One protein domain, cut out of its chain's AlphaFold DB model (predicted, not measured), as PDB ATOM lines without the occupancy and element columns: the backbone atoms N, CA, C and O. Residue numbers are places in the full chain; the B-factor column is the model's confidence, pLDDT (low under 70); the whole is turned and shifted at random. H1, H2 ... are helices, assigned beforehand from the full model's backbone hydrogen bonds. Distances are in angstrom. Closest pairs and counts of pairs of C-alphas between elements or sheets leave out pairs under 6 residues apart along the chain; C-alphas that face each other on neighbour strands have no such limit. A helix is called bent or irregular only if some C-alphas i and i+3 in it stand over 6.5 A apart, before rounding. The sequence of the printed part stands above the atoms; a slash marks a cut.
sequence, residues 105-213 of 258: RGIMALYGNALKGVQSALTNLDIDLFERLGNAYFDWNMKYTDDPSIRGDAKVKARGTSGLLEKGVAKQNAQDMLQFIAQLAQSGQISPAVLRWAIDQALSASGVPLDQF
ATOM      1  N   ARG A 105     151.846 135.902  97.143       59.22
ATOM      2  CA  ARG A 105     150.742 134.928  97.117       59.22
ATOM      3  C   ARG A 105     149.341 135.561  97.113       59.22
ATOM      4  O   ARG A 105     148.475 135.078  96.394       59.22
ATOM      5  N   GLY A 106     149.119 136.642  97.864       59.09
ATOM      6  CA  GLY A 106     147.838 137.362  97.886       59.09
ATOM      7  C   GLY A 106     147.570 138.110  96.577       59.09
ATOM      8  O   GLY A 106     146.459 138.063  96.051       59.09
ATOM      9  N   ILE A 107     148.614 138.709  95.994       62.06
ATOM     10  CA  ILE A 107     148.549 139.341  94.668       62.06
ATOM     11  C   ILE A 107     148.259 138.292  93.584       62.06
ATOM     12  O   ILE A 107     147.405 138.521  92.731       62.06
ATOM     13  N   MET A 108     148.891 137.114  93.645       58.16
ATOM     14  CA  MET A 108     148.655 136.030  92.681       58.16
ATOM     15  C   MET A 108     147.252 135.410  92.791       58.16
ATOM     16  O   MET A 108     146.665 135.040  91.775       58.16
ATOM     17  N   ALA A 109     146.666 135.352  93.991       69.31
ATOM     18  CA  ALA A 109     145.281 134.910  94.162       69.31
ATOM     19  C   ALA A 109     144.279 135.892  93.528       69.31
ATOM     20  O   ALA A 109     143.335 135.479  92.850       69.31
ATOM     21  N   LEU A 110     144.504 137.201  93.694       65.44
ATOM     22  CA  LEU A 110     143.684 138.228  93.047       65.44
ATOM     23  C   LEU A 110     143.884 138.225  91.520       65.44
ATOM     24  O   LEU A 110     142.915 138.346  90.768       65.44
ATOM     25  N   TYR A 111     145.121 137.998  91.067       67.31
ATOM     26  CA  TYR A 111     145.479 137.840  89.657       67.31
ATOM     27  C   TYR A 111     144.709 136.693  88.991       67.31
ATOM     28  O   TYR A 111     144.145 136.883  87.917       67.31
ATOM     29  N   GLY A 112     144.604 135.530  89.645       65.94
ATOM     30  CA  GLY A 112     143.882 134.374  89.103       65.94
ATOM     31  C   GLY A 112     142.394 134.632  88.836       65.94
ATOM     32  O   GLY A 112     141.835 134.086  87.885       65.94
ATOM     33  N   ASN A 113     141.743 135.492  89.626       66.31
ATOM     34  CA  ASN A 113     140.346 135.876  89.391       66.31
ATOM     35  C   ASN A 113     140.202 136.994  88.351       66.31
ATOM     36  O   ASN A 113     139.285 136.933  87.534       66.31
ATOM     37  N   ALA A 114     141.112 137.967  88.336       65.38
ATOM     38  CA  ALA A 114     141.139 139.030  87.333       65.38
ATOM     39  C   ALA A 114     141.391 138.493  85.911       65.38
ATOM     40  O   ALA A 114     140.738 138.897  84.949       65.38
ATOM     41  N   LEU A 115     142.276 137.498  85.781       70.81
ATOM     42  CA  LEU A 115     142.632 136.891  84.499       70.81
ATOM     43  C   LEU A 115     141.442 136.195  83.814       70.81
ATOM     44  O   LEU A 115     141.436 136.075  82.591       70.81
ATOM     45  N   LYS A 116     140.410 135.781  84.564       76.44
ATOM     46  CA  LYS A 116     139.214 135.121  84.008       76.44
ATOM     47  C   LYS A 116     138.452 136.020  83.032       76.44
ATOM     48  O   LYS A 116     137.960 135.527  82.019       76.44
ATOM     49  N   GLY A 117     138.389 137.328  83.296       77.19
ATOM     50  CA  GLY A 117     137.754 138.287  82.386       77.19
ATOM     51  C   GLY A 117     138.488 138.368  81.045       77.19
ATOM     52  O   GLY A 117     137.877 138.253  79.983       77.19
ATOM     53  N   VAL A 118     139.821 138.451  81.093       79.31
ATOM     54  CA  VAL A 118     140.685 138.467  79.900       79.31
ATOM     55  C   VAL A 118     140.610 137.141  79.140       79.31
ATOM     56  O   VAL A 118     140.516 137.123  77.915       79.31
ATOM     57  N   GLN A 119     140.599 136.018  79.854       80.25
ATOM     58  CA  GLN A 119     140.471 134.684  79.267       80.25
ATOM     59  C   GLN A 119     139.126 134.476  78.563       80.25
ATOM     60  O   GLN A 119     139.081 133.863  77.496       80.25
ATOM     61  N   SER A 120     138.036 135.001  79.127       84.00
ATOM     62  CA  SER A 120     136.722 134.969  78.482       84.00
ATOM     63  C   SER A 120     136.715 135.802  77.201       84.00
ATOM     64  O   SER A 120     136.268 135.309  76.168       84.00
ATOM     65  N   ALA A 121     137.295 137.006  77.225       85.44
ATOM     66  CA  ALA A 121     137.450 137.825  76.023       85.44
ATOM     67  C   ALA A 121     138.285 137.115  74.942       85.44
ATOM     68  O   ALA A 121     137.923 137.137  73.767       85.44
ATOM     69  N   LEU A 122     139.361 136.428  75.337       86.06
ATOM     70  CA  LEU A 122     140.195 135.667  74.411       86.06
ATOM     71  C   LEU A 122     139.438 134.466  73.823       86.06
ATOM     72  O   LEU A 122     139.519 134.226  72.624       86.06
ATOM     73  N   THR A 123     138.656 133.754  74.638       88.56
ATOM     74  CA  THR A 123     137.812 132.634  74.180       88.56
ATOM     75  C   THR A 123     136.765 133.108  73.174       88.56
ATOM     76  O   THR A 123     136.558 132.463  72.149       88.56
ATOM     77  N   ASN A 124     136.149 134.267  73.426       89.31
ATOM     78  CA  ASN A 124     135.209 134.875  72.488       89.31
ATOM     79  C   ASN A 124     135.897 135.228  71.167       89.31
ATOM     80  O   ASN A 124     135.338 134.979  70.109       89.31
ATOM     81  N   LEU A 125     137.133 135.734  71.203       90.38
ATOM     82  CA  LEU A 125     137.916 135.996  69.993       90.38
ATOM     83  C   LEU A 125     138.216 134.694  69.223       90.38
ATOM     84  O   LEU A 125     138.084 134.661  68.001       90.38
ATOM     85  N   ASP A 126     138.543 133.601  69.917       90.44
ATOM     86  CA  ASP A 126     138.785 132.290  69.296       90.44
ATOM     87  C   ASP A 126     137.550 131.765  68.547       90.44
ATOM     88  O   ASP A 126     137.644 131.328  67.400       90.44
ATOM     89  N   ILE A 127     136.374 131.879  69.168       89.00
ATOM     90  CA  ILE A 127     135.109 131.398  68.602       89.00
ATOM     91  C   ILE A 127     134.586 132.344  67.510       89.00
ATOM     92  O   ILE A 127     134.197 131.897  66.430       89.00
ATOM     93  N   ASP A 128     134.562 133.654  67.758       91.12
ATOM     94  CA  ASP A 128     133.925 134.605  66.844       91.12
ATOM     95  C   ASP A 128     134.823 135.052  65.695       91.12
ATOM     96  O   ASP A 128     134.308 135.335  64.615       91.12
ATOM     97  N   LEU A 129     136.143 135.105  65.887       91.81
ATOM     98  CA  LEU A 129     137.067 135.521  64.834       91.81
ATOM     99  C   LEU A 129     137.767 134.322  64.198       91.81
ATOM    100  O   LEU A 129     137.626 134.113  62.995       91.81
ATOM    101  N   PHE A 130     138.515 133.530  64.973       90.62
ATOM    102  CA  PHE A 130     139.387 132.499  64.398       90.62
ATOM    103  C   PHE A 130     138.616 131.300  63.844       90.62
ATOM    104  O   PHE A 130     138.924 130.848  62.741       90.62
ATOM    105  N   GLU A 131     137.583 130.812  64.538       92.06
ATOM    106  CA  GLU A 131     136.754 129.719  64.016       92.06
ATOM    107  C   GLU A 131     135.992 130.155  62.752       92.06
ATOM    108  O   GLU A 131     135.954 129.418  61.763       92.06
ATOM    109  N   ARG A 132     135.448 131.381  62.722       90.75
ATOM    110  CA  ARG A 132     134.764 131.910  61.529       90.75
ATOM    111  C   ARG A 132     135.714 132.130  60.357       90.75
ATOM    112  O   ARG A 132     135.374 131.761  59.237       90.75
ATOM    113  N   LEU A 133     136.900 132.686  60.607       92.31
ATOM    114  CA  LEU A 133     137.931 132.880  59.587       92.31
ATOM    115  C   LEU A 133     138.401 131.538  59.016       92.31
ATOM    116  O   LEU A 133     138.520 131.400  57.803       92.31
ATOM    117  N   GLY A 134     138.623 130.545  59.879       89.88
ATOM    118  CA  GLY A 134     139.018 129.200  59.476       89.88
ATOM    119  C   GLY A 134     137.970 128.523  58.593       89.88
ATOM    120  O   GLY A 134     138.320 127.985  57.546       89.88
ATOM    121  N   ASN A 135     136.688 128.616  58.961       90.56
ATOM    122  CA  ASN A 135     135.594 128.093  58.136       90.56
ATOM    123  C   ASN A 135     135.466 128.852  56.807       90.56
ATOM    124  O   ASN A 135     135.346 128.224  55.763       90.56
ATOM    125  N   ALA A 136     135.579 130.183  56.811       90.12
ATOM    126  CA  ALA A 136     135.543 130.971  55.580       90.12
ATOM    127  C   ALA A 136     136.713 130.632  54.639       90.12
ATOM    128  O   ALA A 136     136.530 130.545  53.426       90.12
ATOM    129  N   TYR A 137     137.909 130.405  55.191       90.06
ATOM    130  CA  TYR A 137     139.072 129.970  54.421       90.06
ATOM    131  C   TYR A 137     138.877 128.552  53.879       90.06
ATOM    132  O   TYR A 137     139.190 128.287  52.722       90.06
ATOM    133  N   PHE A 138     138.318 127.645  54.680       88.62
ATOM    134  CA  PHE A 138     137.980 126.293  54.242       88.62
ATOM    135  C   PHE A 138     136.954 126.302  53.097       88.62
ATOM    136  O   PHE A 138     137.198 125.700  52.053       88.62
ATOM    137  N   ASP A 139     135.874 127.076  53.231       88.69
ATOM    138  CA  ASP A 139     134.850 127.250  52.195       88.69
ATOM    139  C   ASP A 139     135.421 127.873  50.916       88.69
ATOM    140  O   ASP A 139     135.025 127.512  49.804       88.69
ATOM    141  N   TRP A 140     136.358 128.814  51.056       89.50
ATOM    142  CA  TRP A 140     137.062 129.413  49.926       89.50
ATOM    143  C   TRP A 140     137.932 128.374  49.205       89.50
ATOM    144  O   TRP A 140     137.788 128.198  47.996       89.50
ATOM    145  N   ASN A 141     138.749 127.607  49.933       87.31
ATOM    146  CA  ASN A 141     139.559 126.537  49.341       87.31
ATOM    147  C   ASN A 141     138.687 125.459  48.675       87.31
ATOM    148  O   ASN A 141     139.021 124.988  47.594       87.31
ATOM    149  N   MET A 142     137.532 125.110  49.251       83.44
ATOM    150  CA  MET A 142     136.593 124.154  48.646       83.44
ATOM    151  C   MET A 142     135.992 124.636  47.319       83.44
ATOM    152  O   MET A 142     135.677 123.820  46.445       83.44
ATOM    153  N   LYS A 143     135.808 125.948  47.148       84.75
ATOM    154  CA  LYS A 143     135.217 126.525  45.933       84.75
ATOM    155  C   LYS A 143     136.237 126.749  44.823       84.75
ATOM    156  O   LYS A 143     135.900 126.505  43.669       84.75
ATOM    157  N   TYR A 144     137.441 127.207  45.162       83.94
ATOM    158  CA  TYR A 144     138.395 127.738  44.182       83.94
ATOM    159  C   TYR A 144     139.610 126.842  43.903       83.94
ATOM    160  O   TYR A 144     140.370 127.151  42.992       83.94
ATOM    161  N   THR A 145     139.805 125.746  44.639       79.94
ATOM    162  CA  THR A 145     140.924 124.823  44.391       79.94
ATOM    163  C   THR A 145     140.572 123.761  43.346       79.94
ATOM    164  O   THR A 145     139.553 123.071  43.457       79.94
ATOM    165  N   ASP A 146     141.454 123.589  42.360       76.12
ATOM    166  CA  ASP A 146     141.307 122.626  41.258       76.12
ATOM    167  C   ASP A 146     141.725 121.188  41.623       76.12
ATOM    168  O   ASP A 146     141.407 120.251  40.893       76.12
ATOM    169  N   ASP A 147     142.407 120.987  42.756       77.62
ATOM    170  CA  ASP A 147     142.848 119.668  43.226       77.62
ATOM    171  C   ASP A 147     141.719 118.927  43.985       77.62
ATOM    172  O   ASP A 147     141.306 119.357  45.071       77.62
ATOM    173  N   PRO A 148     141.204 117.800  43.455       71.19
ATOM    174  CA  PRO A 148     140.145 117.025  44.093       71.19
ATOM    175  C   PRO A 148     140.605 116.242  45.332       71.19
ATOM    176  O   PRO A 148     139.752 115.825  46.110       71.19
ATOM    177  N   SER A 149     141.911 116.062  45.563       76.25
ATOM    178  CA  SER A 149     142.429 115.355  46.749       76.25
ATOM    179  C   SER A 149     142.232 116.137  48.052       76.25
ATOM    180  O   SER A 149     142.173 115.557  49.135       76.25
ATOM    181  N   ILE A 150     142.084 117.458  47.941       69.44
ATOM    182  CA  ILE A 150     141.962 118.392  49.066       69.44
ATOM    183  C   ILE A 150     140.483 118.581  49.458       69.44
ATOM    184  O   ILE A 150     140.172 119.137  50.512       69.44
ATOM    185  N   ARG A 151     139.547 118.084  48.634       71.44
ATOM    186  CA  ARG A 151     138.095 118.134  48.867       71.44
ATOM    187  C   ARG A 151     137.667 117.079  49.887       71.44
ATOM    188  O   ARG A 151     137.250 115.985  49.525       71.44
ATOM    189  N   GLY A 152     137.789 117.421  51.169       74.75
ATOM    190  CA  GLY A 152     137.339 116.602  52.298       74.75
ATOM    191  C   GLY A 152     136.219 117.260  53.104       74.75
ATOM    192  O   GLY A 152     136.001 118.461  52.998       74.75
ATOM    193  N   ASP A 153     135.528 116.475  53.931       77.25
ATOM    194  CA  ASP A 153     134.614 116.979  54.962       77.25
ATOM    195  C   ASP A 153     135.415 117.199  56.252       77.25
ATOM    196  O   ASP A 153     135.746 116.254  56.973       77.25
ATOM    197  N   ALA A 154     135.820 118.444  56.494       79.50
ATOM    198  CA  ALA A 154     136.583 118.825  57.673       79.50
ATOM    199  C   ALA A 154     135.905 119.998  58.378       79.50
ATOM    200  O   ALA A 154     135.536 120.996  57.764       79.50
ATOM    201  N   LYS A 155     135.784 119.894  59.703       82.75
ATOM    202  CA  LYS A 155     135.270 120.971  60.549       82.75
ATOM    203  C   LYS A 155     136.425 121.673  61.243       82.75
ATOM    204  O   LYS A 155     137.109 121.066  62.069       82.75
ATOM    205  N   VAL A 156     136.615 122.957  60.954       82.62
ATOM    206  CA  VAL A 156     137.652 123.753  61.615       82.62
ATOM    207  C   VAL A 156     137.195 124.095  63.035       82.62
ATOM    208  O   VAL A 156     136.087 124.584  63.249       82.62
ATOM    209  N   LYS A 157     138.047 123.808  64.024       86.75
ATOM    210  CA  LYS A 157     137.833 124.159  65.432       86.75
ATOM    211  C   LYS A 157     139.060 124.866  65.983       86.75
ATOM    212  O   LYS A 157     140.142 124.285  66.016       86.75
ATOM    213  N   ALA A 158     138.875 126.096  66.451       84.38
ATOM    214  CA  ALA A 158     139.930 126.850  67.107       84.38
ATOM    215  C   ALA A 158     140.042 126.407  68.580       84.38
ATOM    216  O   ALA A 158     139.043 126.306  69.294       84.38
ATOM    217  N   ARG A 159     141.248 126.008  69.004       83.56
ATOM    218  CA  ARG A 159     141.527 125.433  70.339       83.56
ATOM    219  C   ARG A 159     142.679 126.132  71.063       83.56
ATOM    220  O   ARG A 159     143.173 125.619  72.071       83.56
ATOM    221  N   GLY A 160     143.125 127.283  70.561       83.56
ATOM    222  CA  GLY A 160     144.308 127.968  71.084       83.56
ATOM    223  C   GLY A 160     144.092 128.449  72.515       83.56
ATOM    224  O   GLY A 160     144.932 128.247  73.392       83.56
ATOM    225  N   THR A 161     142.915 129.005  72.775       82.31
ATOM    226  CA  THR A 161     142.560 129.538  74.092       82.31
ATOM    227  C   THR A 161     142.277 128.446  75.108       82.31
ATOM    228  O   THR A 161     142.777 128.517  76.230       82.31
ATOM    229  N   SER A 162     141.577 127.382  74.704       81.00
ATOM    230  CA  SER A 162     141.329 126.218  75.560       81.00
ATOM    231  C   SER A 162     142.620 125.524  75.993       81.00
ATOM    232  O   SER A 162     142.752 125.178  77.162       81.00
ATOM    233  N   GLY A 163     143.600 125.382  75.093       81.25
ATOM    234  CA  GLY A 163     144.887 124.773  75.440       81.25
ATOM    235  C   GLY A 163     145.723 125.645  76.382       81.25
ATOM    236  O   GLY A 163     146.428 125.133  77.252       81.25
ATOM    237  N   LEU A 164     145.633 126.972  76.254       82.38
ATOM    238  CA  LEU A 164     146.292 127.892  77.183       82.38
ATOM    239  C   LEU A 164     145.626 127.874  78.566       82.38
ATOM    240  O   LEU A 164     146.323 127.875  79.581       82.38
ATOM    241  N   LEU A 165     144.294 127.820  78.602       82.31
ATOM    242  CA  LEU A 165     143.505 127.693  79.826       82.31
ATOM    243  C   LEU A 165     143.832 126.409  80.580       82.31
ATOM    244  O   LEU A 165     144.106 126.456  81.776       82.31
ATOM    245  N   GLU A 166     143.868 125.283  79.875       82.75
ATOM    246  CA  GLU A 166     144.212 123.985  80.450       82.75
ATOM    247  C   GLU A 166     145.617 123.995  81.060       82.75
ATOM    248  O   GLU A 166     145.801 123.577  82.201       82.75
ATOM    249  N   LYS A 167     146.599 124.584  80.364       81.25
ATOM    250  CA  LYS A 167     147.950 124.782  80.911       81.25
ATOM    251  C   LYS A 167     147.965 125.702  82.135       81.25
ATOM    252  O   LYS A 167     148.748 125.474  83.053       81.25
ATOM    253  N   GLY A 168     147.128 126.739  82.164       77.19
ATOM    254  CA  GLY A 168     146.988 127.633  83.315       77.19
ATOM    255  C   GLY A 168     146.417 126.919  84.542       77.19
ATOM    256  O   GLY A 168     146.996 126.997  85.623       77.19
ATOM    257  N   VAL A 169     145.330 126.166  84.354       81.38
ATOM    258  CA  VAL A 169     144.695 125.351  85.401       81.38
ATOM    259  C   VAL A 169     145.646 124.261  85.892       81.38
ATOM    260  O   VAL A 169     145.775 124.065  87.097       81.38
ATOM    261  N   ALA A 170     146.375 123.600  84.991       76.94
ATOM    262  CA  ALA A 170     147.375 122.602  85.358       76.94
ATOM    263  C   ALA A 170     148.484 123.197  86.240       76.94
ATOM    264  O   ALA A 170     148.813 122.617  87.273       76.94
ATOM    265  N   LYS A 171     149.012 124.381  85.895       77.50
ATOM    266  CA  LYS A 171     150.021 125.076  86.713       77.50
ATOM    267  C   LYS A 171     149.485 125.491  88.082       77.50
ATOM    268  O   LYS A 171     150.202 125.357  89.069       77.50
ATOM    269  N   GLN A 172     148.247 125.973  88.151       80.56
ATOM    270  CA  GLN A 172     147.616 126.339  89.418       80.56
ATOM    271  C   GLN A 172     147.407 125.108  90.311       80.56
ATOM    272  O   GLN A 172     147.861 125.096  91.454       80.56
ATOM    273  N   ASN A 173     146.818 124.042  89.767       78.81
ATOM    274  CA  ASN A 173     146.613 122.785  90.485       78.81
ATOM    275  C   ASN A 173     147.941 122.188  90.971       78.81
ATOM    276  O   ASN A 173     148.005 121.669  92.079       78.81
ATOM    277  N   ALA A 174     149.012 122.295  90.178       71.38
ATOM    278  CA  ALA A 174     150.346 121.847  90.569       71.38
ATOM    279  C   ALA A 174     150.905 122.627  91.766       71.38
ATOM    280  O   ALA A 174     151.497 122.032  92.663       71.38
ATOM    281  N   GLN A 175     150.709 123.948  91.801       77.00
ATOM    282  CA  GLN A 175     151.137 124.791  92.922       77.00
ATOM    283  C   GLN A 175     150.359 124.480  94.204       77.00
ATOM    284  O   GLN A 175     150.965 124.372  95.272       77.00
ATOM    285  N   ASP A 176     149.041 124.294  94.100       77.88
ATOM    286  CA  ASP A 176     148.186 123.933  95.236       77.88
ATOM    287  C   ASP A 176     148.522 122.530  95.757       77.88
ATOM    288  O   ASP A 176     148.687 122.324  96.962       77.88
ATOM    289  N   MET A 177     148.715 121.577  94.842       76.62
ATOM    290  CA  MET A 177     149.138 120.217  95.160       76.62
ATOM    291  C   MET A 177     150.511 120.215  95.843       76.62
ATOM    292  O   MET A 177     150.655 119.595  96.893       76.62
ATOM    293  N   LEU A 178     151.493 120.972  95.340       76.19
ATOM    294  CA  LEU A 178     152.808 121.108  95.977       76.19
ATOM    295  C   LEU A 178     152.708 121.699  97.392       76.19
ATOM    296  O   LEU A 178     153.389 121.237  98.306       76.19
ATOM    297  N   GLN A 179     151.846 122.697  97.597       78.62
ATOM    298  CA  GLN A 179     151.634 123.299  98.913       78.62
ATOM    299  C   GLN A 179     150.999 122.314  99.903       78.62
ATOM    300  O   GLN A 179     151.411 122.270 101.065       78.62
ATOM    301  N   PHE A 180     150.030 121.519  99.447       76.75
ATOM    302  CA  PHE A 180     149.383 120.474 100.238       76.75
ATOM    303  C   PHE A 180     150.362 119.350 100.599       76.75
ATOM    304  O   PHE A 180     150.450 118.934 101.754       76.75
ATOM    305  N   ILE A 181     151.175 118.912  99.637       70.75
ATOM    306  CA  ILE A 181     152.209 117.897  99.856       70.75
ATOM    307  C   ILE A 181     153.271 118.401 100.834       70.75
ATOM    308  O   ILE A 181     153.662 117.659 101.730       70.75
ATOM    309  N   ALA A 182     153.710 119.659 100.725       74.62
ATOM    310  CA  ALA A 182     154.664 120.243 101.669       74.62
ATOM    311  C   ALA A 182     154.121 120.256 103.112       74.62
ATOM    312  O   ALA A 182     154.872 120.006 104.052       74.62
ATOM    313  N   GLN A 183     152.817 120.494 103.292       76.12
ATOM    314  CA  GLN A 183     152.157 120.424 104.603       76.12
ATOM    315  C   GLN A 183     152.091 118.986 105.140       76.12
ATOM    316  O   GLN A 183     152.345 118.751 106.318       76.12
ATOM    317  N   LEU A 184     151.794 118.010 104.282       67.56
ATOM    318  CA  LEU A 184     151.721 116.599 104.668       67.56
ATOM    319  C   LEU A 184     153.094 115.947 104.886       67.56
ATOM    320  O   LEU A 184     153.234 115.060 105.725       67.56
ATOM    321  N   ALA A 185     154.130 116.397 104.177       66.94
ATOM    322  CA  ALA A 185     155.504 115.976 104.428       66.94
ATOM    323  C   ALA A 185     155.959 116.396 105.835       66.94
ATOM    324  O   ALA A 185     156.651 115.637 106.510       66.94
ATOM    325  N   GLN A 186     155.514 117.565 106.314       67.50
ATOM    326  CA  GLN A 186     155.772 118.020 107.683       67.50
ATOM    327  C   GLN A 186     154.999 117.223 108.744       67.50
ATOM    328  O   GLN A 186     155.469 117.131 109.876       67.50
ATOM    329  N   SER A 187     153.848 116.626 108.407       67.81
ATOM    330  CA  SER A 187     153.068 115.813 109.354       67.81
ATOM    331  C   SER A 187     153.574 114.371 109.496       67.81
ATOM    332  O   SER A 187     153.126 113.662 110.394       67.81
ATOM    333  N   GLY A 188     154.507 113.927 108.642       63.78
ATOM    334  CA  GLY A 188     155.153 112.611 108.742       63.78
ATOM    335  C   GLY A 188     154.230 111.408 108.491       63.78
ATOM    336  O   GLY A 188     154.618 110.279 108.776       63.78
ATOM    337  N   GLN A 189     153.017 111.623 107.969       62.31
ATOM    338  CA  GLN A 189     151.988 110.582 107.807       62.31
ATOM    339  C   GLN A 189     151.926 109.958 106.399       62.31
ATOM    340  O   GLN A 189     151.039 109.149 106.128       62.31
ATOM    341  N   ILE A 190     152.845 110.308 105.490       60.31
ATOM    342  CA  ILE A 190     152.829 109.847 104.092       60.31
ATOM    343  C   ILE A 190     154.018 108.936 103.783       60.31
ATOM    344  O   ILE A 190     155.148 109.189 104.198       60.31
ATOM    345  N   SER A 191     153.761 107.878 103.009       61.88
ATOM    346  CA  SER A 191     154.796 106.974 102.515       61.88
ATOM    347  C   SER A 191     155.729 107.681 101.509       61.88
ATOM    348  O   SER A 191     155.257 108.420 100.639       61.88
ATOM    349  N   PRO A 192     157.052 107.427 101.544       62.81
ATOM    350  CA  PRO A 192     158.016 108.080 100.649       62.81
ATOM    351  C   PRO A 192     157.705 107.917  99.150       62.81
ATOM    352  O   PRO A 192     158.074 108.771  98.349       62.81
ATOM    353  N   ALA A 193     156.999 106.847  98.766       63.56
ATOM    354  CA  ALA A 193     156.592 106.583  97.385       63.56
ATOM    355  C   ALA A 193     155.489 107.535  96.884       63.56
ATOM    356  O   ALA A 193     155.542 107.993  95.747       63.56
ATOM    357  N   VAL A 194     154.516 107.875  97.739       64.69
ATOM    358  CA  VAL A 194     153.456 108.839  97.395       64.69
ATOM    359  C   VAL A 194     154.030 110.251  97.335       64.69
ATOM    360  O   VAL A 194     153.635 111.034  96.478       64.69
ATOM    361  N   LEU A 195     155.013 110.556  98.186       65.38
ATOM    362  CA  LEU A 195     155.731 111.825  98.143       65.38
ATOM    363  C   LEU A 195     156.492 112.000  96.819       65.38
ATOM    364  O   LEU A 195     156.380 113.053  96.200       65.38
ATOM    365  N   ARG A 196     157.204 110.963  96.355       65.69
ATOM    366  CA  ARG A 196     157.914 110.968  95.062       65.69
ATOM    367  C   ARG A 196     156.961 111.121  93.877       65.69
ATOM    368  O   ARG A 196     157.121 112.060  93.113       65.69
ATOM    369  N   TRP A 197     155.906 110.304  93.800       67.62
ATOM    370  CA  TRP A 197     154.889 110.419  92.742       67.62
ATOM    371  C   TRP A 197     154.268 111.821  92.675       67.62
ATOM    372  O   TRP A 197     154.033 112.370  91.601       67.62
ATOM    373  N   ALA A 198     154.009 112.421  93.835       63.81
ATOM    374  CA  ALA A 198     153.362 113.717  93.911       63.81
ATOM    375  C   ALA A 198     154.323 114.880  93.578       63.81
ATOM    376  O   ALA A 198     153.896 115.871  92.983       63.81
ATOM    377  N   ILE A 199     155.615 114.736  93.897       67.69
ATOM    378  CA  ILE A 199     156.690 115.628  93.437       67.69
ATOM    379  C   ILE A 199     156.847 115.514  91.917       67.69
ATOM    380  O   ILE A 199     156.851 116.541  91.242       67.69
ATOM    381  N   ASP A 200     156.863 114.301  91.364       68.19
ATOM    382  CA  ASP A 200     156.994 114.084  89.922       68.19
ATOM    383  C   ASP A 200     155.820 114.697  89.147       68.19
ATOM    384  O   ASP A 200     156.000 115.397  88.147       68.19
ATOM    385  N   GLN A 201     154.601 114.518  89.657       65.69
ATOM    386  CA  GLN A 201     153.397 115.100  89.072       65.69
ATOM    387  C   GLN A 201     153.400 116.637  89.151       65.69
ATOM    388  O   GLN A 201     153.001 117.306  88.194       65.69
ATOM    389  N   ALA A 202     153.880 117.213  90.259       62.72
ATOM    390  CA  ALA A 202     154.009 118.661  90.418       62.72
ATOM    391  C   ALA A 202     155.092 119.251  89.498       62.72
ATOM    392  O   ALA A 202     154.877 120.306  88.894       62.72
ATOM    393  N   LEU A 203     156.228 118.567  89.338       63.19
ATOM    394  CA  LEU A 203     157.300 118.988  88.436       63.19
ATOM    395  C   LEU A 203     156.879 118.896  86.965       63.19
ATOM    396  O   LEU A 203     157.033 119.886  86.244       63.19
ATOM    397  N   SER A 204     156.254 117.789  86.552       65.38
ATOM    398  CA  SER A 204     155.682 117.617  85.207       65.38
ATOM    399  C   SER A 204     154.681 118.727  84.867       65.38
ATOM    400  O   SER A 204     154.775 119.371  83.821       65.38
ATOM    401  N   ALA A 205     153.774 119.045  85.795       59.75
ATOM    402  CA  ALA A 205     152.778 120.096  85.600       59.75
ATOM    403  C   ALA A 205     153.364 121.525  85.657       59.75
ATOM    404  O   ALA A 205     152.816 122.449  85.049       59.75
ATOM    405  N   SER A 206     154.503 121.723  86.331       57.72
ATOM    406  CA  SER A 206     155.248 122.992  86.313       57.72
ATOM    407  C   SER A 206     156.064 123.206  85.028       57.72
ATOM    408  O   SER A 206     156.489 124.332  84.751       57.72
ATOM    409  N   GLY A 207     156.223 122.162  84.205       56.47
ATOM    410  CA  GLY A 207     157.008 122.193  82.970       56.47
ATOM    411  C   GLY A 207     158.520 122.102  83.191       56.47
ATOM    412  O   GLY A 207     159.276 122.428  82.278       56.47
ATOM    413  N   VAL A 208     158.965 121.683  84.380       58.34
ATOM    414  CA  VAL A 208     160.370 121.347  84.633       58.34
ATOM    415  C   VAL A 208     160.587 119.904  84.166       58.34
ATOM    416  O   VAL A 208     159.882 119.014  84.646       58.34
ATOM    417  N   PRO A 209     161.506 119.641  83.220       46.81
ATOM    418  CA  PRO A 209     161.762 118.284  82.761       46.81
ATOM    419  C   PRO A 209     162.296 117.437  83.921       46.81
ATOM    420  O   PRO A 209     163.355 117.718  84.481       46.81
ATOM    421  N   LEU A 210     161.545 116.386  84.251       51.84
ATOM    422  CA  LEU A 210     161.878 115.372  85.258       51.84
ATOM    423  C   LEU A 210     163.180 114.619  84.947       51.84
ATOM    424  O   LEU A 210     163.787 114.045  85.840       51.84
ATOM    425  N   ASP A 211     163.647 114.695  83.700       54.16
ATOM    426  CA  ASP A 211     164.874 114.063  83.203       54.16
ATOM    427  C   ASP A 211     166.175 114.621  83.817       54.16
ATOM    428  O   ASP A 211     167.246 114.059  83.608       54.16
ATOM    429  N   GLN A 212     166.119 115.740  84.553       49.66
ATOM    430  CA  GLN A 212     167.295 116.335  85.210       49.66
ATOM    431  C   GLN A 212     167.430 115.991  86.695       49.66
ATOM    432  O   GLN A 212     168.434 116.366  87.305       49.66
ATOM    433  N   PHE A 213     166.471 115.273  87.279       48.50
ATOM    434  CA  PHE A 213     166.601 114.778  88.643       48.50
ATOM    435  C   PHE A 213     166.977 113.298  88.586       48.50
ATOM    436  O   PHE A 213     166.110 112.466  88.320       48.50
TER     437      PHE A 213
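AT A GLANCE: This is residues 105 to 213 of the 258 residues of an uncharacterized protein of Paraburkholderia sp. GV060 (UniProt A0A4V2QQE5). Three helices run back and forth in an extended zigzag: the long, kinked H1 goes out, H2 returns and packs on the middle of H1 with its first residues alone, and the short H3 folds back on H2, on the side away from H1. The far half of H1 with the long link at one end, and H2 at the other, make the length; residues 105 to 111 of H1 and residues 144 to 149 stick out. The printed part has 109 residues, with three named helices in the order H1, H2, H3 and no named strand; its class is all helix. It is extended, with a radius of gyration of the C-alphas of 21.7 A, and spans 69 by 33 by 21 A.

HOW THE PARTS SIT: H1, residues 105 to 144, has a kink of 32 degrees near residue 114. It is neither bent nor irregular, but only just: C-alphas 128 and 131 are 6.3 A apart. H2, residues 160 to 187, touches H1 with residues 160 to 165 alone, and H1 touches it with residues 119 to 126 alone. The closest C-alphas of the two are those of Thr 123 and Thr 161, 5.7 A apart. They form a helical hairpin and run opposite ways at a shallow tilt of 29 degrees. H3, residues 192 to 206, touches H2, and the closest C-alphas are those of Ala 174 and Ala 202, 4.9 A apart. H2 and H3 are also a helical hairpin, opposite ways at a shallow tilt of 29 degrees. H1 and H3 are apart. In H2 and H3 every O i to N i+4 pair is within hydrogen-bond range; in H1 30 of 36 are.

IN THESE COORDINATES: H1 begins at C-alpha 105, at (150.742, 134.928, 97.117), and measures 54.8 A from first to last C-alpha. H2, from Gly 160 to Ser 187, measures 41.1 A and begins with C-alpha 160 at (144.308, 127.968, 71.084). H3, from Pro 192 to Ser 206, measures 20.9 A and ends with C-alpha 206 at (155.248, 122.992, 86.313).

THE WHOLE: The outline is a rod, and the two C-alphas farthest apart, those of Asp 146 and Gly 188, are 69.6 A from each other. The printed part has no cut. The link from H1 to H2, residues 145 to 159, is long, and the link from H2 to H3, with 4 residues, is tight. Residues 105 to 111 and 144 to 149 stand free. The mean pLDDT of the printed part of this model is 74.7, and 41 residues are under 70: residues 105 to 114, residue 150 and residues 184 to 213.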